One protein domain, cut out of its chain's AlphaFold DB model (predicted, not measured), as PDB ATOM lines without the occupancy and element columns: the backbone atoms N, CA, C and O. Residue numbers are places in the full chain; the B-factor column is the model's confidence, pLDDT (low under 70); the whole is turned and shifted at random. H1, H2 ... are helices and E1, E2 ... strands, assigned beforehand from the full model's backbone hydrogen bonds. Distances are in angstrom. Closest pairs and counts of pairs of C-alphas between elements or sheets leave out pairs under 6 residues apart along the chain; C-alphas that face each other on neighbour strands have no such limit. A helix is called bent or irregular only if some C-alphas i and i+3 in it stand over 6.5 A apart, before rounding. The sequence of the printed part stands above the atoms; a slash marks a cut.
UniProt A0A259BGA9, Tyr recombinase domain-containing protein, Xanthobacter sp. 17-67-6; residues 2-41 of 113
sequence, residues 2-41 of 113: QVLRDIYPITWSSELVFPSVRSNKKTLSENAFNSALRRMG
ATOM      1  N   GLN A   2     209.340 216.610 142.946       84.75
ATOM      2  CA  GLN A   2     208.863 216.033 141.676       84.75
ATOM      3  C   GLN A   2     208.037 217.017 140.834       84.75
ATOM      4  O   GLN A   2     208.369 217.238 139.679       84.75
ATOM      5  N   VAL A   3     207.079 217.713 141.449       85.56
ATOM      6  CA  VAL A   3     206.222 218.702 140.767       85.56
ATOM      7  C   VAL A   3     207.025 219.792 140.041       85.56
ATOM      8  O   VAL A   3     206.686 220.174 138.925       85.56
ATOM      9  N   LEU A   4     208.125 220.271 140.634       88.38
ATOM     10  CA  LEU A   4     208.989 221.270 139.991       88.38
ATOM     11  C   LEU A   4     209.785 220.691 138.814       88.38
ATOM     12  O   LEU A   4     210.087 221.410 137.867       88.38
ATOM     13  N   ARG A   5     210.117 219.397 138.850       90.62
ATOM     14  CA  ARG A   5     210.734 218.718 137.704       90.62
ATOM     15  C   ARG A   5     209.729 218.486 136.585       90.62
ATOM     16  O   ARG A   5     210.103 218.622 135.430       90.62
ATOM     17  N   ASP A   6     208.477 218.195 136.920       91.06
ATOM     18  CA  ASP A   6     207.423 217.941 135.935       91.06
ATOM     19  C   ASP A   6     207.027 219.216 135.176       91.06
ATOM     20  O   ASP A   6     206.732 219.162 133.984       91.06
ATOM     21  N   ILE A   7     207.056 220.378 135.842       90.50
ATOM     22  CA  ILE A   7     206.742 221.661 135.197       90.50
ATOM     23  C   ILE A   7     207.911 222.219 134.374       90.50
ATOM     24  O   ILE A   7     207.684 222.918 133.387       90.50
ATOM     25  N   TYR A   8     209.158 221.889 134.730       90.94
ATOM     26  CA  TYR A   8     210.345 222.468 134.099       90.94
ATOM     27  C   TYR A   8     210.393 222.292 132.568       90.94
ATOM     28  O   TYR A   8     210.620 223.290 131.890       90.94
ATOM     29  N   PRO A   9     210.098 221.120 131.966       91.38
ATOM     30  CA  PRO A   9     210.044 220.972 130.508       91.38
ATOM     31  C   PRO A   9     209.038 221.898 129.814       91.38
ATOM     32  O   PRO A   9     209.186 222.178 128.627       91.38
ATOM     33  N   ILE A  10     208.019 222.377 130.535       88.19
ATOM     34  CA  ILE A  10     206.996 223.288 130.009       88.19
ATOM     35  C   ILE A  10     207.455 224.749 130.146       88.19
ATOM     36  O   ILE A  10     207.145 225.576 129.290       88.19
ATOM     37  N   THR A  11     208.209 225.079 131.199       90.75
ATOM     38  CA  THR A  11     208.569 226.464 131.549       90.75
ATOM     39  C   THR A  11     210.057 226.784 131.439       90.75
ATOM     40  O   THR A  11     210.452 227.886 131.800       90.75
ATOM     41  N   TRP A  12     210.882 225.876 130.902       85.94
ATOM     42  CA  TRP A  12     212.354 225.970 130.878       85.94
ATOM     43  C   TRP A  12     212.904 227.277 130.294       85.94
ATOM     44  O   TRP A  12     213.994 227.710 130.657       85.94
ATOM     45  N   SER A  13     212.162 227.906 129.381       89.06
ATOM     46  CA  SER A  13     212.538 229.163 128.726       89.06
ATOM     47  C   SER A  13     212.150 230.413 129.530       89.06
ATOM     48  O   SER A  13     212.263 231.531 129.021       89.06
ATOM     49  N   SER A  14     211.668 230.245 130.765       91.69
ATOM     50  CA  SER A  14     211.268 231.300 131.694       91.69
ATOM     51  C   SER A  14     211.983 231.153 133.035       91.69
ATOM     52  O   SER A  14     212.204 230.053 133.529       91.69
ATOM     53  N   GLU A  15     212.271 232.287 133.670       91.56
ATOM     54  CA  GLU A  15     212.714 232.343 135.070       91.56
ATOM     55  C   GLU A  15     211.552 232.124 136.061       91.56
ATOM     56  O   GLU A  15     211.765 232.005 137.266       91.56
ATOM     57  N   LEU A  16     210.309 232.089 135.572       92.75
ATOM     58  CA  LEU A  16     209.101 231.944 136.374       92.75
ATOM     59  C   LEU A  16     208.587 230.502 136.326       92.75
ATOM     60  O   LEU A  16     208.548 229.873 135.272       92.75
ATOM     61  N   VAL A  17     208.079 230.013 137.461       91.62
ATOM     62  CA  VAL A  17     207.385 228.711 137.533       91.62
ATOM     63  C   VAL A  17     206.049 228.751 136.782       91.62
ATOM     64  O   VAL A  17     205.634 227.758 136.201       91.62
ATOM     65  N   PHE A  18     205.384 229.910 136.757       91.00
ATOM     66  CA  PHE A  18     204.117 230.116 136.051       91.00
ATOM     67  C   PHE A  18     204.206 231.344 135.130       91.00
ATOM     68  O   PHE A  18     203.747 232.432 135.501       91.00
ATOM     69  N   PRO A  19     204.823 231.208 133.944       93.38
ATOM     70  CA  PRO A  19     204.875 232.285 132.969       93.38
ATOM     71  C   PRO A  19     203.523 232.502 132.284       93.38
ATOM     72  O   PRO A  19     202.686 231.605 132.175       93.38
ATOM     73  N   SER A  20     203.316 233.710 131.767       91.06
ATOM     74  CA  SER A  20     202.204 234.018 130.878       91.06
ATOM     75  C   SER A  20     202.321 233.222 129.580       91.06
ATOM     76  O   SER A  20     203.383 233.171 128.964       91.06
ATOM     77  N   VAL A  21     201.191 232.722 129.079       85.25
ATOM     78  CA  VAL A  21     201.105 232.050 127.765       85.25
ATOM     79  C   VAL A  21     201.608 232.946 126.622       85.25
ATOM     80  O   VAL A  21     202.045 232.455 125.589       85.25
ATOM     81  N   ARG A  22     201.557 234.273 126.797       87.94
ATOM     82  CA  ARG A  22     201.981 235.254 125.785       87.94
ATOM     83  C   ARG A  22     203.403 235.782 125.992       87.94
ATOM     84  O   ARG A  22     203.896 236.513 125.140       87.94
ATOM     85  N   SER A  23     204.041 235.508 127.133       89.75
ATOM     86  CA  SER A  23     205.386 236.009 127.434       89.75
ATOM     87  C   SER A  23     206.045 235.213 128.556       89.75
ATOM     88  O   SER A  23     205.548 235.180 129.679       89.75
ATOM     89  N   ASN A  24     207.240 234.695 128.284       90.69
ATOM     90  CA  ASN A  24     208.098 234.031 129.267       90.69
ATOM     91  C   ASN A  24     208.699 234.979 130.325       90.69
ATOM     92  O   ASN A  24     209.361 234.508 131.244       90.69
ATOM     93  N   LYS A  25     208.480 236.296 130.214       92.25
ATOM     94  CA  LYS A  25     208.981 237.308 131.164       92.25
ATOM     95  C   LYS A  25     207.907 237.856 132.102       92.25
ATOM     96  O   LYS A  25     208.215 238.653 132.980       92.25
ATOM     97  N   LYS A  26     206.638 237.505 131.885       93.25
ATOM     98  CA  LYS A  26     205.510 238.005 132.682       93.25
ATOM     99  C   LYS A  26     204.872 236.864 133.450       93.25
ATOM    100  O   LYS A  26     204.810 235.746 132.947       93.25
ATOM    101  N   THR A  27     204.356 237.160 134.636       93.31
ATOM    102  CA  THR A  27     203.604 236.196 135.439       93.31
ATOM    103  C   THR A  27     202.289 235.826 134.760       93.31
ATOM    104  O   THR A  27     201.692 236.616 134.017       93.31
ATOM    105  N   LEU A  28     201.827 234.608 135.024       92.50
ATOM    106  CA  LEU A  28     200.483 234.181 134.671       92.50
ATOM    107  C   LEU A  28     199.443 235.078 135.367       92.50
ATOM    108  O   LEU A  28     199.611 235.455 136.527       92.50
ATOM    109  N   SER A  29     198.375 235.443 134.657       90.50
ATOM    110  CA  SER A  29     197.295 236.234 135.248       90.50
ATOM    111  C   SER A  29     196.393 235.363 136.118       90.50
ATOM    112  O   SER A  29     196.185 234.185 135.833       90.50
ATOM    113  N   GLU A  30     195.776 235.963 137.133       83.56
ATOM    114  CA  GLU A  30     194.761 235.291 137.954       83.56
ATOM    115  C   GLU A  30     193.623 234.712 137.093       83.56
ATOM    116  O   GLU A  30     193.202 233.568 137.271       83.56
ATOM    117  N   ASN A  31     193.195 235.461 136.072       90.19
ATOM    118  CA  ASN A  31     192.155 235.025 135.139       90.19
ATOM    119  C   ASN A  31     192.510 233.737 134.390       90.19
ATOM    120  O   ASN A  31     191.599 233.025 133.967       90.19
ATOM    121  N   ALA A  32     193.794 233.412 134.218       92.12
ATOM    122  CA  ALA A  32     194.190 232.166 133.576       92.12
ATOM    123  C   ALA A  32     193.781 230.945 134.415       92.12
ATOM    124  O   ALA A  32     193.245 229.992 133.852       92.12
ATOM    125  N   PHE A  33     193.940 231.004 135.744       90.25
ATOM    126  CA  PHE A  33     193.497 229.941 136.654       90.25
ATOM    127  C   PHE A  33     191.980 229.777 136.628       90.25
ATOM    128  O   PHE A  33     191.482 228.671 136.433       90.25
ATOM    129  N   ASN A  34     191.238 230.882 136.730       93.69
ATOM    130  CA  ASN A  34     189.778 230.839 136.641       93.69
ATOM    131  C   ASN A  34     189.325 230.262 135.291       93.69
ATOM    132  O   ASN A  34     188.447 229.409 135.242       93.69
ATOM    133  N   SER A  35     189.976 230.652 134.195       94.25
ATOM    134  CA  SER A  35     189.667 230.117 132.865       94.25
ATOM    135  C   SER A  35     190.015 228.630 132.723       94.25
ATOM    136  O   SER A  35     189.379 227.937 131.930       94.25
ATOM    137  N   ALA A  36     191.028 228.127 133.433       93.56
ATOM    138  CA  ALA A  36     191.330 226.698 133.478       93.56
ATOM    139  C   ALA A  36     190.221 225.931 134.214       93.56
ATOM    140  O   ALA A  36     189.729 224.941 133.682       93.56
ATOM    141  N   LEU A  37     189.737 226.449 135.350       94.88
ATOM    142  CA  LEU A  37     188.609 225.863 136.086       94.88
ATOM    143  C   LEU A  37     187.342 225.763 135.227       94.88
ATOM    144  O   LEU A  37     186.713 224.709 135.202       94.88
ATOM    145  N   ARG A  38     187.010 226.810 134.453       96.44
ATOM    146  CA  ARG A  38     185.864 226.772 133.520       96.44
ATOM    147  C   ARG A  38     186.004 225.685 132.460       96.44
ATOM    148  O   ARG A  38     185.030 225.019 132.137       96.44
ATOM    149  N   ARG A  39     187.217 225.472 131.938       96.44
ATOM    150  CA  ARG A  39     187.489 224.395 130.969       96.44
ATOM    151  C   ARG A  39     187.405 223.002 131.588       96.44
ATOM    152  O   ARG A  39     187.112 222.055 130.873       96.44
ATOM    153  N   MET A  40     187.650 222.885 132.891       96.44
ATOM    154  CA  MET A  40     187.498 221.639 133.646       96.44
ATOM    155  C   MET A  40     186.042 221.348 134.050       96.44
ATOM    156  O   MET A  40     185.791 220.303 134.637       96.44
ATOM    157  N   GLY A  41     185.093 222.238 133.736       96.81
ATOM    158  CA  GLY A  41     183.665 222.044 134.004       96.81
ATOM    159  C   GLY A  41     183.156 222.675 135.299       96.81
ATOM    160  O   GLY A  41     181.954 222.661 135.526       96.81
TER     161      GLY A  41
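AT A GLANCE: This is residues 2 to 41 of the 113 residues of the protein "Tyr recombinase domain-containing protein" of Xanthobacter sp. 17-67-6 (UniProt A0A259BGA9). Two short helices, H1 and H2, make the two arms of a wide, open U, with a looped base between them that holds the long link from H1 and the single short strand E1. The space between the arms is empty, and residues 33 to 41, of which 33 to 39 belong to H2, stick out free of the rest. The printed part has 40 residues, with two named helices and one named strand in the order H1, E1, H2, and its class is mostly helix. It is flat, spanning 28 by 23 by 11 A, and only just loose, close to compact, with a radius of gyration of the C-alphas of 11.1 A.

HOW THE PARTS SIT: H1, residues 2 to 11, and H2, residues 30 to 39, are the longest helices, with 10 residues each, and are apart. The closest C-alphas of H1 and E1, residues 23 to 27, are those of Thr 11 and Asn 24, 7.9 A apart, the one pair within 8 A. Their centres are 16.4 A apart. E1 and H2 are apart too, though they follow each other in the chain. E1 pairs with no named strand. In H2 every O i to N i+4 pair is within hydrogen-bond range; in H1 4 of 6 are.

IN THESE COORDINATES: H1 begins at C-alpha 2, (208.863, 216.033, 141.676), and measures 14.5 A from first to last C-alpha. It is irregular, but only just: C-alphas 6 and 9 are 6.7 A apart. E1 measures 8.2 A and begins at C-alpha 23, (205.386, 236.009, 127.434). H2 measures 14.8 A and ends at C-alpha 39, (187.489, 224.395, 130.969).

THE WHOLE: The two C-alphas farthest apart, those of Glu 15 and Gly 41, are 30.8 A apart. The link from H1 to E1 is long, with 11 residues, and that from E1 to H2 is tight, with 2. The printed part has no cut. The mean pLDDT of the printed part is 91.1, and no printed residue is under 70.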